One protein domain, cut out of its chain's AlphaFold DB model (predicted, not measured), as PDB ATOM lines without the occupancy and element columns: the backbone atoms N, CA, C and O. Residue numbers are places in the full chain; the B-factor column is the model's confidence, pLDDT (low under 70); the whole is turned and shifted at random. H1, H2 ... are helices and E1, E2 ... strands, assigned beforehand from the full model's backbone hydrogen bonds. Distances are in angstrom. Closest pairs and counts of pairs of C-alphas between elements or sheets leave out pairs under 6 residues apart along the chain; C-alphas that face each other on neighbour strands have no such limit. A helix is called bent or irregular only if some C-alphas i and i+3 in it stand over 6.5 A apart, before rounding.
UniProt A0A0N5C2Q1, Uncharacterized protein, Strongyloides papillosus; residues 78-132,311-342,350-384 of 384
ATOM      1  N   SER A  78      93.608  77.311 122.385       72.06
ATOM      2  CA  SER A  78      92.600  76.294 122.690       72.06
ATOM      3  C   SER A  78      91.198  76.785 122.290       72.06
ATOM      4  O   SER A  78      90.907  77.979 122.367       72.06
ATOM      5  N   PHE A  79      90.319  75.894 121.808       77.19
ATOM      6  CA  PHE A  79      88.961  76.268 121.367       77.19
ATOM      7  C   PHE A  79      88.267  77.183 122.387       77.19
ATOM      8  O   PHE A  79      87.661  78.180 122.008       77.19
ATOM      9  N   LEU A  80      88.432  76.883 123.681       77.31
ATOM     10  CA  LEU A  80      87.894  77.701 124.761       77.31
ATOM     11  C   LEU A  80      88.590  79.056 124.932       77.31
ATOM     12  O   LEU A  80      87.891  80.036 125.157       77.31
ATOM     13  N   GLU A  81      89.915  79.149 124.806       78.56
ATOM     14  CA  GLU A  81      90.603  80.453 124.799       78.56
ATOM     15  C   GLU A  81      90.127  81.328 123.640       78.56
ATOM     16  O   GLU A  81      89.866  82.515 123.818       78.56
ATOM     17  N   THR A  82      89.961  80.724 122.461       76.06
ATOM     18  CA  THR A  82      89.533  81.435 121.257       76.06
ATOM     19  C   THR A  82      88.124  82.004 121.433       76.06
ATOM     20  O   THR A  82      87.926  83.198 121.228       76.06
ATOM     21  N   ILE A  83      87.153  81.205 121.890       79.19
ATOM     22  CA  ILE A  83      85.769  81.681 122.095       79.19
ATOM     23  C   ILE A  83      85.605  82.588 123.328       79.19
ATOM     24  O   ILE A  83      84.590  83.260 123.473       79.19
ATOM     25  N   GLN A  84      86.574  82.619 124.243       78.12
ATOM     26  CA  GLN A  84      86.563  83.578 125.350       78.12
ATOM     27  C   GLN A  84      87.051  84.969 124.922       78.12
ATOM     28  O   GLN A  84      86.829  85.940 125.646       78.12
ATOM     29  N   SER A  85      87.671  85.089 123.745       74.38
ATOM     30  CA  SER A  85      88.083  86.373 123.187       74.38
ATOM     31  C   SER A  85      86.878  87.204 122.746       74.38
ATOM     32  O   SER A  85      86.038  86.760 121.967       74.38
ATOM     33  N   THR A  86      86.820  88.459 123.193       69.38
ATOM     34  CA  THR A  86      85.762  89.417 122.834       69.38
ATOM     35  C   THR A  86      85.949  90.056 121.457       69.38
ATOM     36  O   THR A  86      85.184  90.945 121.099       69.38
ATOM     37  N   ILE A  87      86.988  89.669 120.712       82.75
ATOM     38  CA  ILE A  87      87.414  90.341 119.472       82.75
ATOM     39  C   ILE A  87      86.858  89.633 118.221       82.75
ATOM     40  O   ILE A  87      86.960  90.155 117.115       82.75
ATOM     41  N   LEU A  88      86.255  88.452 118.371       86.00
ATOM     42  CA  LEU A  88      85.773  87.674 117.231       86.00
ATOM     43  C   LEU A  88      84.489  88.270 116.631       86.00
ATOM     44  O   LEU A  88      83.534  88.508 117.378       86.00
ATOM     45  N   PRO A  89      84.422  88.442 115.299       90.94
ATOM     46  CA  PRO A  89      83.167  88.689 114.601       90.94
ATOM     47  C   PRO A  89      82.146  87.577 114.869       90.94
ATOM     48  O   PRO A  89      82.508  86.412 115.053       90.94
ATOM     49  N   PHE A  90      80.858  87.920 114.845       91.50
ATOM     50  CA  PHE A  90      79.778  86.977 115.145       91.50
ATOM     51  C   PHE A  90      79.768  85.742 114.240       91.50
ATOM     52  O   PHE A  90      79.651  84.623 114.734       91.50
ATOM     53  N   GLU A  91      79.937  85.921 112.930       93.50
ATOM     54  CA  GLU A  91      79.918  84.806 111.967       93.50
ATOM     55  C   GLU A  91      81.106  83.851 112.163       93.50
ATOM     56  O   GLU A  91      80.951  82.627 112.105       93.50
ATOM     57  N   ASP A  92      82.285  84.394 112.481       92.94
ATOM     58  CA  ASP A  92      83.469  83.593 112.799       92.94
ATOM     59  C   ASP A  92      83.249  82.806 114.095       92.94
ATOM     60  O   ASP A  92      83.572  81.618 114.177       92.94
ATOM     61  N   TYR A  93      82.633  83.444 115.096       93.62
ATOM     62  CA  TYR A  93      82.271  82.798 116.352       93.62
ATOM     63  C   TYR A  93      81.321  81.617 116.123       93.62
ATOM     64  O   TYR A  93      81.604  80.507 116.578       93.62
ATOM     65  N   ILE A  94      80.235  81.818 115.367       94.94
ATOM     66  CA  ILE A  94      79.291  80.752 114.998       94.94
ATOM     67  C   ILE A  94      80.009  79.617 114.264       94.94
ATOM     68  O   ILE A  94      79.886  78.458 114.662       94.94
ATOM     69  N   THR A  95      80.837  79.942 113.270       94.62
ATOM     70  CA  THR A  95      81.612  78.958 112.501       94.62
ATOM     71  C   THR A  95      82.507  78.106 113.410       94.62
ATOM     72  O   THR A  95      82.615  76.885 113.244       94.62
ATOM     73  N   ILE A  96      83.141  78.711 114.419       93.56
ATOM     74  CA  ILE A  96      83.955  77.987 115.403       93.56
ATOM     75  C   ILE A  96      83.091  77.035 116.248       93.56
ATOM     76  O   ILE A  96      83.505  75.891 116.484       93.56
ATOM     77  N   LEU A  97      81.899  77.457 116.685       94.88
ATOM     78  CA  LEU A  97      80.978  76.603 117.448       94.88
ATOM     79  C   LEU A  97      80.459  75.424 116.609       94.88
ATOM     80  O   LEU A  97      80.485  74.279 117.071       94.88
ATOM     81  N   GLU A  98      80.062  75.671 115.360       95.00
ATOM     82  CA  GLU A  98      79.597  74.644 114.419       95.00
ATOM     83  C   GLU A  98      80.678  73.595 114.135       95.00
ATOM     84  O   GLU A  98      80.415  72.388 114.065       95.00
ATOM     85  N   ASN A  99      81.936  74.029 114.071       94.19
ATOM     86  CA  ASN A  99      83.070  73.130 113.921       94.19
ATOM     87  C   ASN A  99      83.362  72.296 115.177       94.19
ATOM     88  O   ASN A  99      84.052  71.279 115.065       94.19
ATOM     89  N   ASN A 100      82.801  72.642 116.344       94.50
ATOM     90  CA  ASN A 100      83.059  72.010 117.646       94.50
ATOM     91  C   ASN A 100      81.818  71.388 118.313       94.50
ATOM     92  O   ASN A 100      81.765  71.230 119.534       94.50
ATOM     93  N   THR A 101      80.849  70.927 117.518       94.69
ATOM     94  CA  THR A 101      79.576  70.354 117.998       94.69
ATOM     95  C   THR A 101      79.655  69.122 118.915       94.69
ATOM     96  O   THR A 101      78.611  68.686 119.394       94.69
ATOM     97  N   ARG A 102      80.819  68.493 119.148       95.12
ATOM     98  CA  ARG A 102      80.973  67.423 120.163       95.12
ATOM     99  C   ARG A 102      81.334  67.955 121.544       95.12
ATOM    100  O   ARG A 102      81.370  67.166 122.487       95.12
ATOM    101  N   THR A 103      81.591  69.251 121.669       96.62
ATOM    102  CA  THR A 103      81.807  69.913 122.956       96.62
ATOM    103  C   THR A 103      80.461  70.338 123.544       96.62
ATOM    104  O   THR A 103      79.578  70.795 122.814       96.62
ATOM    105  N   ILE A 104      80.269  70.156 124.852       96.94
ATOM    106  CA  ILE A 104      79.063  70.649 125.541       96.94
ATOM    107  C   ILE A 104      79.046  72.175 125.536       96.94
ATOM    108  O   ILE A 104      77.989  72.778 125.381       96.94
ATOM    109  N   GLU A 105      80.218  72.794 125.646       96.56
ATOM    110  CA  GLU A 105      80.385  74.239 125.588       96.56
ATOM    111  C   GLU A 105      79.824  74.818 124.293       96.56
ATOM    112  O   GLU A 105      78.992  75.716 124.359       96.56
ATOM    113  N   ALA A 106      80.189  74.269 123.125       96.00
ATOM    114  CA  ALA A 106      79.663  74.775 121.861       96.00
ATOM    115  C   ALA A 106      78.140  74.650 121.774       96.00
ATOM    116  O   ALA A 106      77.476  75.579 121.330       96.00
ATOM    117  N   GLN A 107      77.588  73.519 122.220       95.88
ATOM    118  CA  GLN A 107      76.145  73.273 122.180       95.88
ATOM    119  C   GLN A 107      75.371  74.289 123.027       95.88
ATOM    120  O   GLN A 107      74.412  74.886 122.546       95.88
ATOM    121  N   LEU A 108      75.829  74.542 124.255       95.75
ATOM    122  CA  LEU A 108      75.193  75.505 125.155       95.75
ATOM    123  C   LEU A 108      75.380  76.957 124.698       95.75
ATOM    124  O   LEU A 108      74.482  77.776 124.877       95.75
ATOM    125  N   LEU A 109      76.530  77.293 124.110       95.88
ATOM    126  CA  LEU A 109      76.772  78.633 123.571       95.88
ATOM    127  C   LEU A 109      75.910  78.902 122.328       95.88
ATOM    128  O   LEU A 109      75.367  79.997 122.212       95.88
ATOM    129  N   MET A 110      75.724  77.914 121.444       95.56
ATOM    130  CA  MET A 110      74.786  78.025 120.317       95.56
ATOM    131  C   MET A 110      73.347  78.230 120.808       95.56
ATOM    132  O   MET A 110      72.659  79.116 120.310       95.56
ATOM    133  N   GLU A 111      72.918  77.489 121.837       94.50
ATOM    134  CA  GLU A 111      71.591  77.655 122.449       94.50
ATOM    135  C   GLU A 111      71.390  79.068 123.022       94.50
ATOM    136  O   GLU A 111      70.369  79.702 122.760       94.50
ATOM    137  N   GLN A 112      72.380  79.609 123.743       94.50
ATOM    138  CA  GLN A 112      72.339  80.983 124.272       94.50
ATOM    139  C   GLN A 112      72.252  82.047 123.166       94.50
ATOM    140  O   GLN A 112      71.649  83.100 123.376       94.50
ATOM    141  N   LEU A 113      72.835  81.770 121.998       94.88
ATOM    142  CA  LEU A 113      72.762  82.613 120.803       94.88
ATOM    143  C   LEU A 113      71.487  82.393 119.979       94.88
ATOM    144  O   LEU A 113      71.322  83.055 118.959       94.88
ATOM    145  N   LYS A 114      70.609  81.465 120.393       93.56
ATOM    146  CA  LYS A 114      69.455  80.975 119.618       93.56
ATOM    147  C   LYS A 114      69.832  80.484 118.214       93.56
ATOM    148  O   LYS A 114      68.994  80.438 117.314       93.56
ATOM    149  N   HIS A 115      71.085  80.075 118.035       92.62
ATOM    150  CA  HIS A 115      71.559  79.475 116.798       92.62
ATOM    151  C   HIS A 115      71.234  77.985 116.798       92.62
ATOM    152  O   HIS A 115      71.490  77.277 117.777       92.62
ATOM    153  N   VAL A 116      70.672  77.486 115.699       90.88
ATOM    154  CA  VAL A 116      70.329  76.066 115.586       90.88
ATOM    155  C   VAL A 116      71.607  75.269 115.365       90.88
ATOM    156  O   VAL A 116      72.242  75.364 114.318       90.88
ATOM    157  N   ALA A 117      71.976  74.450 116.350       88.12
ATOM    158  CA  ALA A 117      73.136  73.585 116.225       88.12
ATOM    159  C   ALA A 117      72.971  72.632 115.024       88.12
ATOM    160  O   ALA A 117      71.947  71.950 114.917       88.12
ATOM    161  N   PRO A 118      73.992  72.476 114.162       86.38
ATOM    162  CA  PRO A 118      73.880  71.648 112.959       86.38
ATOM    163  C   PRO A 118      73.764  70.151 113.275       86.38
ATOM    164  O   PRO A 118      73.465  69.337 112.400       86.38
ATOM    165  N   LYS A 119      74.065  69.751 114.517       87.88
ATOM    166  CA  LYS A 119      73.983  68.367 114.987       87.88
ATOM    167  C   LYS A 119      73.389  68.333 116.391       87.88
ATOM    168  O   LYS A 119      73.857  69.099 117.237       87.88
ATOM    169  N   PRO A 120      72.454  67.405 116.665       89.56
ATOM    170  CA  PRO A 120      71.914  67.227 118.004       89.56
ATOM    171  C   PRO A 120      72.999  66.751 118.977       89.56
ATOM    172  O   PRO A 120      74.012  66.161 118.578       89.56
ATOM    173  N   ILE A 121      72.759  66.972 120.271       90.06
ATOM    174  CA  ILE A 121      73.630  66.466 121.335       90.06
ATOM    175  C   ILE A 121      73.657  64.941 121.266       90.06
ATOM    176  O   ILE A 121      72.632  64.265 121.305       90.06
ATOM    177  N   SER A 122      74.861  64.395 121.132       90.25
ATOM    178  CA  SER A 122      75.058  62.953 121.025       90.25
ATOM    179  C   SER A 122      75.154  62.283 122.394       90.25
ATOM    180  O   SER A 122      75.489  62.932 123.380       90.25
ATOM    181  N   ALA A 123      74.993  60.957 122.436       91.81
ATOM    182  CA  ALA A 123      75.146  60.174 123.665       91.81
ATOM    183  C   ALA A 123      76.548  60.263 124.304       91.81
ATOM    184  O   ALA A 123      76.708  59.953 125.482       91.81
ATOM    185  N   THR A 124      77.589  60.661 123.561       95.94
ATOM    186  CA  THR A 124      78.922  60.897 124.138       95.94
ATOM    187  C   THR A 124      79.514  62.204 123.643       95.94
ATOM    188  O   THR A 124      79.821  62.355 122.460       95.94
ATOM    189  N   MET A 125      79.733  63.112 124.583       97.38
ATOM    190  CA  MET A 125      80.262  64.453 124.363       97.38
ATOM    191  C   MET A 125      81.585  64.631 125.118       97.38
ATOM    192  O   MET A 125      81.962  63.804 125.956       97.38
ATOM    193  N   ILE A 126      82.295  65.717 124.833       97.50
ATOM    194  CA  ILE A 126      83.453  66.165 125.614       97.50
ATOM    195  C   ILE A 126      83.154  67.504 126.273       97.50
ATOM    196  O   ILE A 126      82.316  68.265 125.798       97.50
ATOM    197  N   MET A 127      83.831  67.768 127.383       97.44
ATOM    198  CA  MET A 127      83.776  69.050 128.072       97.44
ATOM    199  C   MET A 127      85.115  69.303 128.751       97.44
ATOM    200  O   MET A 127      85.775  68.375 129.229       97.44
ATOM    201  N   CYS A 128      85.518  70.561 128.804       96.44
ATOM    202  CA  CYS A 128      86.682  70.988 129.545       96.44
ATOM    203  C   CYS A 128      86.503  70.743 131.039       96.44
ATOM    204  O   CYS A 128      85.418  70.900 131.602       96.44
ATOM    205  N   THR A 129      87.598  70.434 131.725       95.31
ATOM    206  CA  THR A 129      87.597  70.398 133.186       95.31
ATOM    207  C   THR A 129      87.231  71.735 133.816       95.31
ATOM    208  O   THR A 129      86.514  71.721 134.810       95.31
ATOM    209  N   SER A 130      87.673  72.865 133.250       93.62
ATOM    210  CA  SER A 130      87.388  74.197 133.806       93.62
ATOM    211  C   SER A 130      85.926  74.618 133.634       93.62
ATOM    212  O   SER A 130      85.409  75.380 134.450       93.62
ATOM    213  N   SER A 131      85.229  74.069 132.635       95.25
ATOM    214  CA  SER A 131      83.791  74.277 132.434       95.25
ATOM    215  C   SER A 131      82.934  73.558 133.482       95.25
ATOM    216  O   SER A 131      81.756  73.873 133.607       95.25
ATOM    217  N   PHE A 132      83.498  72.619 134.257       96.00
ATOM    218  CA  PHE A 132      82.825  71.935 135.367       96.00
ATOM    219  C   PHE A 132      83.196  72.585 136.714       96.00
ATOM    220  O   PHE A 132      84.139  72.144 137.379       96.00
ATOM    221  N   GLU A 311      93.220  72.094 126.219       91.56
ATOM    222  CA  GLU A 311      93.953  71.916 124.962       91.56
ATOM    223  C   GLU A 311      93.384  70.770 124.105       91.56
ATOM    224  O   GLU A 311      93.673  70.660 122.916       91.56
ATOM    225  N   GLN A 312      92.571  69.896 124.705       93.50
ATOM    226  CA  GLN A 312      91.985  68.720 124.057       93.50
ATOM    227  C   GLN A 312      90.495  68.904 123.736       93.50
ATOM    228  O   GLN A 312      89.870  68.000 123.180       93.50
ATOM    229  N   VAL A 313      89.895  70.046 124.086       94.44
ATOM    230  CA  VAL A 313      88.454  70.295 123.920       94.44
ATOM    231  C   VAL A 313      88.162  70.714 122.481       94.44
ATOM    232  O   VAL A 313      87.950  71.886 122.195       94.44
ATOM    233  N   SER A 314      88.177  69.770 121.540       94.81
ATOM    234  CA  SER A 314      87.829  70.053 120.143       94.81
ATOM    235  C   SER A 314      87.342  68.825 119.372       94.81
ATOM    236  O   SER A 314      87.677  67.673 119.678       94.81
ATOM    237  N   ASN A 315      86.571  69.067 118.307       94.44
ATOM    238  CA  ASN A 315      86.144  68.005 117.389       94.44
ATOM    239  C   ASN A 315      87.327  67.356 116.655       94.44
ATOM    240  O   ASN A 315      87.278  66.162 116.349       94.44
ATOM    241  N   SER A 316      88.369  68.128 116.336       93.19
ATOM    242  CA  SER A 316      89.574  67.616 115.676       93.19
ATOM    243  C   SER A 316      90.311  66.631 116.582       93.19
ATOM    244  O   SER A 316      90.598  65.512 116.149       93.19
ATOM    245  N   PHE A 317      90.506  66.982 117.858       93.62
ATOM    246  CA  PHE A 317      91.128  66.088 118.833       93.62
ATOM    247  C   PHE A 317      90.282  64.830 119.051       93.62
ATOM    248  O   PHE A 317      90.812  63.721 119.053       93.62
ATOM    249  N   TRP A 318      88.955  64.966 119.142       93.31
ATOM    250  CA  TRP A 318      88.055  63.813 119.220       93.31
ATOM    251  C   TRP A 318      88.221  62.848 118.042       93.31
ATOM    252  O   TRP A 318      88.327  61.637 118.241       93.31
ATOM    253  N   LYS A 319      88.240  63.362 116.805       93.25
ATOM    254  CA  LYS A 319      88.429  62.535 115.602       93.25
ATOM    255  C   LYS A 319      89.775  61.812 115.637       93.25
ATOM    256  O   LYS A 319      89.827  60.632 115.290       93.25
ATOM    257  N   MET A 320      90.827  62.498 116.083       91.88
ATOM    258  CA  MET A 320      92.153  61.915 116.265       91.88
ATOM    259  C   MET A 320      92.130  60.789 117.313       91.88
ATOM    260  O   MET A 320      92.472  59.664 116.964       91.88
ATOM    261  N   ASP A 321      91.629  61.026 118.533       90.94
ATOM    262  CA  ASP A 321      91.529  60.000 119.594       90.94
ATOM    263  C   ASP A 321      90.772  58.754 119.108       90.94
ATOM    264  O   ASP A 321      91.211  57.620 119.310       90.94
ATOM    265  N   ARG A 322      89.663  58.945 118.382       92.12
ATOM    266  CA  ARG A 322      88.877  57.833 117.831       92.12
ATOM    267  C   ARG A 322      89.605  57.053 116.748       92.12
ATOM    268  O   ARG A 322      89.492  55.827 116.742       92.12
ATOM    269  N   ARG A 323      90.351  57.724 115.869       91.69
ATOM    270  CA  ARG A 323      91.201  57.062 114.872       91.69
ATOM    271  C   ARG A 323      92.266  56.212 115.561       91.69
ATOM    272  O   ARG A 323      92.359  55.021 115.289       91.69
ATOM    273  N   MET A 324      92.957  56.788 116.543       88.81
ATOM    274  CA  MET A 324      94.006  56.109 117.308       88.81
ATOM    275  C   MET A 324      93.492  54.865 118.040       88.81
ATOM    276  O   MET A 324      94.163  53.836 118.063       88.81
ATOM    277  N   ILE A 325      92.292  54.938 118.630       88.69
ATOM    278  CA  ILE A 325      91.651  53.781 119.271       88.69
ATOM    279  C   ILE A 325      91.284  52.716 118.232       88.69
ATOM    280  O   ILE A 325      91.541  51.537 118.466       88.69
ATOM    281  N   LYS A 326      90.689  53.115 117.101       92.69
ATOM    282  CA  LYS A 326      90.241  52.193 116.049       92.69
ATOM    283  C   LYS A 326      91.408  51.434 115.414       92.69
ATOM    284  O   LYS A 326      91.288  50.243 115.161       92.69
ATOM    285  N   GLU A 327      92.520  52.117 115.180       92.19
ATOM    286  CA  GLU A 327      93.716  51.563 114.532       92.19
ATOM    287  C   GLU A 327      94.695  50.937 115.544       92.19
ATOM    288  O   GLU A 327      95.760  50.462 115.169       92.19
ATOM    289  N   ASN A 328      94.339  50.923 116.837       89.00
ATOM    290  CA  ASN A 328      95.173  50.439 117.942       89.00
ATOM    291  C   ASN A 328      96.590  51.053 117.963       89.00
ATOM    292  O   ASN A 328      97.548  50.440 118.441       89.00
ATOM    293  N   ILE A 329      96.729  52.290 117.478       86.81
ATOM    294  CA  ILE A 329      98.018  52.973 117.407       86.81
ATOM    295  C   ILE A 329      98.428  53.399 118.820       86.81
ATOM    296  O   ILE A 329      97.648  53.976 119.597       86.81
ATOM    297  N   ARG A 330      99.679  53.093 119.172       79.62
ATOM    298  CA  ARG A 330     100.333  53.540 120.405       79.62
ATOM    299  C   ARG A 330     101.390  54.576 120.034       79.62
ATOM    300  O   ARG A 330     102.390  54.226 119.424       79.62
ATOM    301  N   MET A 331     101.168  55.835 120.405       74.94
ATOM    302  CA  MET A 331     102.211  56.857 120.281       74.94
ATOM    303  C   MET A 331     103.205  56.716 121.438       74.94
ATOM    304  O   MET A 331     102.763  56.494 122.570       74.94
ATOM    305  N   PRO A 332     104.514  56.892 121.191       62.81
ATOM    306  CA  PRO A 332     105.571  56.688 122.187       62.81
ATOM    307  C   PRO A 332     105.450  57.577 123.438       62.81
ATOM    308  O   PRO A 332     105.966  57.232 124.492       62.81
ATOM    309  N   ASN A 333     104.710  58.683 123.364       70.50
ATOM    310  CA  ASN A 333     104.463  59.624 124.462       70.50
ATOM    311  C   ASN A 333     102.984  59.686 124.902       70.50
ATOM    312  O   ASN A 333     102.598  60.575 125.657       70.50
ATOM    313  N   GLY A 334     102.122  58.801 124.388       67.25
ATOM    314  CA  GLY A 334     100.675  58.877 124.618       67.25
ATOM    315  C   GLY A 334      99.995  60.114 124.011       67.25
ATOM    316  O   GLY A 334      98.810  60.338 124.274       67.25
ATOM    317  N   SER A 335     100.707  60.903 123.193       68.69
ATOM    318  CA  SER A 335     100.119  62.022 122.456       68.69
ATOM    319  C   SER A 335      98.990  61.526 121.547       68.69
ATOM    320  O   SER A 335      99.015  60.409 121.030       68.69
ATOM    321  N   GLY A 336      97.940  62.331 121.416       71.06
ATOM    322  CA  GLY A 336      96.788  62.018 120.571       71.06
ATOM    323  C   GLY A 336      95.684  61.172 121.212       71.06
ATOM    324  O   GLY A 336      94.636  61.003 120.594       71.06
ATOM    325  N   ARG A 337      95.864  60.682 122.448       85.19
ATOM    326  CA  ARG A 337      94.762  60.128 123.255       85.19
ATOM    327  C   ARG A 337      94.242  61.156 124.248       85.19
ATOM    328  O   ARG A 337      95.008  61.945 124.799       85.19
ATOM    329  N   PHE A 338      92.945  61.101 124.541       88.81
ATOM    330  CA  PHE A 338      92.367  61.949 125.576       88.81
ATOM    331  C   PHE A 338      92.992  61.671 126.940       88.81
ATOM    332  O   PHE A 338      92.947  60.555 127.467       88.81
ATOM    333  N   THR A 339      93.467  62.730 127.582       92.31
ATOM    334  CA  THR A 339      93.805  62.738 129.000       92.31
ATOM    335  C   THR A 339      92.523  62.876 129.816       92.31
ATOM    336  O   THR A 339      92.185  63.939 130.322       92.31
ATOM    337  N   ARG A 340      91.768  61.786 129.948       94.88
ATOM    338  CA  ARG A 340      90.465  61.793 130.631       94.88
ATOM    339  C   ARG A 340      90.624  62.129 132.120       94.88
ATOM    340  O   ARG A 340      91.281  61.400 132.866       94.88
ATOM    341  N   ARG A 341      90.013  63.231 132.561       96.38
ATOM    342  CA  ARG A 341      90.038  63.761 133.942       96.38
ATOM    343  C   ARG A 341      88.757  63.460 134.732       96.38
ATOM    344  O   ARG A 341      88.579  63.982 135.838       96.38
ATOM    345  N   GLY A 342      87.856  62.681 134.148       97.44
ATOM    346  CA  GLY A 342      86.596  62.263 134.744       97.44
ATOM    347  C   GLY A 342      85.511  62.043 133.698       97.44
ATOM    348  O   GLY A 342      85.707  62.269 132.503       97.44
ATOM    349  N   LYS A 350      68.398  68.936 130.318       95.38
ATOM    350  CA  LYS A 350      68.135  70.144 131.119       95.38
ATOM    351  C   LYS A 350      69.158  70.370 132.236       95.38
ATOM    352  O   LYS A 350      69.259  71.479 132.750       95.38
ATOM    353  N   ILE A 351      69.925  69.346 132.624       96.62
ATOM    354  CA  ILE A 351      70.993  69.483 133.624       96.62
ATOM    355  C   ILE A 351      72.292  70.062 133.039       96.62
ATOM    356  O   ILE A 351      73.155  70.498 133.798       96.62
ATOM    357  N   LEU A 352      72.452  70.098 131.709       96.62
ATOM    358  CA  LEU A 352      73.697  70.522 131.059       96.62
ATOM    359  C   LEU A 352      74.081  71.982 131.354       96.62
ATOM    360  O   LEU A 352      75.232  72.182 131.745       96.62
ATOM    361  N   PRO A 353      73.171  72.979 131.286       95.44
ATOM    362  CA  PRO A 353      73.501  74.353 131.678       95.44
ATOM    363  C   PRO A 353      73.920  74.481 133.149       95.44
ATOM    364  O   PRO A 353      74.683  75.368 133.510       95.44
ATOM    365  N   TYR A 354      73.435  73.585 134.015       95.31
ATOM    366  CA  TYR A 354      73.803  73.567 135.430       95.31
ATOM    367  C   TYR A 354      75.163  72.891 135.669       95.31
ATOM    368  O   TYR A 354      75.896  73.279 136.575       95.31
ATOM    369  N   LEU A 355      75.526  71.897 134.849       96.75
ATOM    370  CA  LEU A 355      76.825  71.214 134.892       96.75
ATOM    371  C   LEU A 355      77.967  72.040 134.298       96.75
ATOM    372  O   LEU A 355      79.100  71.931 134.773       96.75
ATOM    373  N   CYS A 356      77.675  72.800 133.245       96.12
ATOM    374  CA  CYS A 356      78.653  73.483 132.415       96.12
ATOM    375  C   CYS A 356      78.518  75.000 132.572       96.12
ATOM    376  O   CYS A 356      77.558  75.608 132.105       96.12
ATOM    377  N   ASN A 357      79.495  75.623 133.226       90.31
ATOM    378  CA  ASN A 357      79.492  77.057 133.484       90.31
ATOM    379  C   ASN A 357      80.129  77.826 132.322       90.31
ATOM    380  O   ASN A 357      81.266  78.288 132.433       90.31
ATOM    381  N   VAL A 358      79.389  77.946 131.221       92.19
ATOM    382  CA  VAL A 358      79.774  78.742 130.048       92.19
ATOM    383  C   VAL A 358      78.759  79.839 129.762       92.19
ATOM    384  O   VAL A 358      77.550  79.646 129.886       92.19
ATOM    385  N   THR A 359      79.263  80.999 129.356       91.12
ATOM    386  CA  THR A 359      78.457  82.179 129.042       91.12
ATOM    387  C   THR A 359      78.969  82.819 127.767       91.12
ATOM    388  O   THR A 359      80.174  83.026 127.627       91.12
ATOM    389  N   VAL A 360      78.054  83.168 126.869       90.31
ATOM    390  CA  VAL A 360      78.376  83.938 125.665       90.31
ATOM    391  C   VAL A 360      78.889  85.337 126.054       90.31
ATOM    392  O   VAL A 360      78.310  85.968 126.948       90.31
ATOM    393  N   PRO A 361      79.943  85.859 125.395       91.38
ATOM    394  CA  PRO A 361      80.353  87.254 125.540       91.38
ATOM    395  C   PRO A 361      79.193  88.232 125.290       91.38
ATOM    396  O   PRO A 361      78.467  88.112 124.305       91.38
ATOM    397  N   GLN A 362      79.025  89.238 126.155       90.81
ATOM    398  CA  GLN A 362      77.860  90.141 126.103       90.81
ATOM    399  C   GLN A 362      77.703  90.872 124.763       90.81
ATOM    400  O   GLN A 362      76.577  91.090 124.322       90.81
ATOM    401  N   VAL A 363      78.815  91.203 124.099       91.19
ATOM    402  CA  VAL A 363      78.817  91.845 122.775       91.19
ATOM    403  C   VAL A 363      78.112  90.962 121.740       91.19
ATOM    404  O   VAL A 363      77.179  91.413 121.081       91.19
ATOM    405  N   LEU A 364      78.472  89.676 121.679       92.00
ATOM    406  CA  LEU A 364      77.881  88.701 120.756       92.00
ATOM    407  C   LEU A 364      76.418  88.398 121.093       92.00
ATOM    408  O   LEU A 364      75.593  88.217 120.199       92.00
ATOM    409  N   LEU A 365      76.070  88.384 122.384       92.25
ATOM    410  CA  LEU A 365      74.681  88.224 122.813       92.25
ATOM    411  C   LEU A 365      73.813  89.427 122.406       92.25
ATOM    412  O   LEU A 365      72.641  89.256 122.071       92.25
ATOM    413  N   GLY A 366      74.373  90.639 122.445       92.38
ATOM    414  CA  GLY A 366      73.726  91.846 121.934       92.38
ATOM    415  C   GLY A 366      73.471  91.753 120.431       92.38
ATOM    416  O   GLY A 366      72.345  91.974 119.990       92.38
ATOM    417  N   GLU A 367      74.482  91.338 119.670       92.88
ATOM    418  CA  GLU A 367      74.374  91.171 118.220       92.88
ATOM    419  C   GLU A 367      73.330  90.114 117.823       92.88
ATOM    420  O   GLU A 367      72.486  90.384 116.966       92.88
ATOM    421  N   ALA A 368      73.301  88.959 118.501       92.69
ATOM    422  CA  ALA A 368      72.278  87.931 118.284       92.69
ATOM    423  C   ALA A 368      70.855  88.489 118.443       92.69
ATOM    424  O   ALA A 368      70.000  88.294 117.579       92.69
ATOM    425  N   LYS A 369      70.607  89.253 119.516       94.31
ATOM    426  CA  LYS A 369      69.296  89.872 119.774       94.31
ATOM    427  C   LYS A 369      68.905  90.875 118.692       94.31
ATOM    428  O   LYS A 369      67.741  90.919 118.296       94.31
ATOM    429  N   SER A 370      69.852  91.683 118.217       94.12
ATOM    430  CA  SER A 370      69.605  92.633 117.129       94.12
ATOM    431  C   SER A 370      69.225  91.923 115.828       94.12
ATOM    432  O   SER A 370      68.317  92.375 115.129       94.12
ATOM    433  N   ARG A 371      69.871  90.793 115.517       93.31
ATOM    434  CA  ARG A 371      69.561  89.984 114.326       93.31
ATOM    435  C   ARG A 371      68.195  89.312 114.419       93.31
ATOM    436  O   ARG A 371      67.441  89.381 113.450       93.31
ATOM    437  N   ASP A 372      67.852  88.751 115.575       91.69
ATOM    438  CA  ASP A 372      66.519  88.193 115.835       91.69
ATOM    439  C   ASP A 372      65.422  89.238 115.608       91.69
ATOM    440  O   ASP A 372      64.469  88.998 114.869       91.69
ATOM    441  N   ALA A 373      65.578  90.428 116.198       93.50
ATOM    442  CA  ALA A 373      64.604  91.508 116.071       93.50
ATOM    443  C   ALA A 373      64.432  91.956 114.610       93.50
ATOM    444  O   ALA A 373      63.311  92.198 114.155       93.50
ATOM    445  N   LEU A 374      65.532  92.028 113.853       94.69
ATOM    446  CA  LEU A 374      65.496  92.338 112.426       94.69
ATOM    447  C   LEU A 374      64.776  91.245 111.621       94.69
ATOM    448  O   LEU A 374      64.006  91.561 110.714       94.69
ATOM    449  N   MET A 375      65.012  89.970 111.939       92.94
ATOM    450  CA  MET A 375      64.346  88.844 111.282       92.94
ATOM    451  C   MET A 375      62.841  88.838 111.575       92.94
ATOM    452  O   MET A 375      62.045  88.710 110.647       92.94
ATOM    453  N   GLU A 376      62.436  89.054 112.829       93.00
ATOM    454  CA  GLU A 376      61.024  89.186 113.203       93.00
ATOM    455  C   GLU A 376      60.339  90.349 112.475       93.00
ATOM    456  O   GLU A 376      59.228  90.189 111.968       93.00
ATOM    457  N   ALA A 377      60.998  91.509 112.384       95.12
ATOM    458  CA  ALA A 377      60.468  92.668 111.669       95.12
ATOM    459  C   ALA A 377      60.257  92.371 110.175       95.12
ATOM    460  O   ALA A 377      59.203  92.693 109.626       95.12
ATOM    461  N   LYS A 378      61.220  91.694 109.530       94.75
ATOM    462  CA  LYS A 378      61.103  91.257 108.129       94.75
ATOM    463  C   LYS A 378      59.953  90.269 107.924       94.75
ATOM    464  O   LYS A 378      59.201  90.416 106.968       94.75
ATOM    465  N   MET A 379      59.788  89.301 108.827       94.38
ATOM    466  CA  MET A 379      58.697  88.321 108.752       94.38
ATOM    467  C   MET A 379      57.320  88.979 108.894       94.38
ATOM    468  O   MET A 379      56.400  88.618 108.168       94.38
ATOM    469  N   ARG A 380      57.173  89.976 109.780       95.12
ATOM    470  CA  ARG A 380      55.919  90.742 109.911       95.12
ATOM    471  C   ARG A 380      55.617  91.571 108.664       95.12
ATOM    472  O   ARG A 380      54.470  91.610 108.245       95.12
ATOM    473  N   ALA A 381      56.634  92.195 108.070       94.62
ATOM    474  CA  ALA A 381      56.475  92.988 106.851       94.62
ATOM    475  C   ALA A 381      56.133  92.142 105.611       94.62
ATOM    476  O   ALA A 381      55.539  92.662 104.678       94.62
ATOM    477  N   ALA A 382      56.509  90.860 105.586       91.69
ATOM    478  CA  ALA A 382      56.200  89.946 104.483       91.69
ATOM    479  C   ALA A 382      54.832  89.247 104.612       91.69
ATOM    480  O   ALA A 382      54.379  88.621 103.657       91.69
ATOM    481  N   GLY A 383      54.211  89.289 105.796       86.56
ATOM    482  CA  GLY A 383      52.950  88.604 106.101       86.56
ATOM    483  C   GLY A 383      51.711  89.504 106.145       86.56
ATOM    484  O   GLY A 383      50.645  89.007 106.505       86.56
ATOM    485  N   GLY A 384      51.845  90.794 105.832       60.06
ATOM    486  CA  GLY A 384      50.744  91.749 105.664       60.06
ATOM    487  C   GLY A 384      50.775  92.334 104.266       60.06
ATOM    488  O   GLY A 384      49.674  92.580 103.730       60.06
TER     489      GLY A 384
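What this domain is: This is residues 78 to 132, 311 to 342 and 350 to 384 of the 384 residues of an uncharacterized protein of Strongyloides papillosus (UniProt A0A0N5C2Q1). Three short helices, H1, H2 and H3, fold back one after another as the middle of a loose body, with E1 and H5 packed on H3. H4 and the long loop of residues 327 to 342 make one end, and H6 runs off at the other, where residues 373 to 384 stick out. The 122 printed residues, mostly helix by class, hold six named helices and one named strand in the order H1, H2, H3, E1, H4, H5, H6. The whole is loose, with a radius of gyration of the C-alphas of 17.4 A and spans of 65 by 28 by 26 A.

Where its parts are: Find C-alpha 79 at (88.961, 76.268, 121.367); there H1 begins, residues 79 to 84. H2 follows, residues 90 to 99, 14.3 A long, then H3, residues 104 to 112, 12.4 A, and E1, residues 124 to 128, 13.8 A. H4, residues 315 to 326, runs 16.4 A. H5, residues 350 to 355, is irregular, but only just: C-alphas 350 and 353 are 6.8 A apart. H6, residues 362 to 382, runs 30.6 A to C-alpha 382 at (56.200, 89.946, 104.483).

How they stand to each other: H1 and H2, a hairpin, only just touch, with 3 pairs of C-alphas within 8 A, closest at Ile 83 and Tyr 93, 6.8 A. H2 and H3, also a hairpin, touch at a steep tilt of 39 degrees, closest at the C-alphas of Leu 97 and Ala 106, 5.0 A. E1 pairs with no named strand; its closest C-alpha to H3, Met 127, is 5.6 A from that of Ile 104. H3 and H5 only just touch, with 3 pairs of C-alphas within 8 A, closest at Leu 108 and Pro 353, 6.8 A. H4 is close to H2 but not clearly touching, C-alphas 315 and 99 being 6.9 A apart; so is H6, about perpendicular to H2 at 81 degrees, with the C-alphas of Leu 364 and Phe 90 closest at 6.2 A. H4 and H6 are apart. In H1, H2, H3, H4 and H6 every O i to N i+4 pair is within hydrogen-bond range; in H5, 1 of 2.

The domain as a whole: C-alphas 332 and 384, the two farthest apart, are 67.1 A from each other. Look for two cuts: C-alphas 132 and 311 are 15.2 A apart, C-alphas 342 and 350 20.4 A. The link from H3 to E1 is long. Low confidence, under 70, is at residues 86, 332, 334 to 335 and 384.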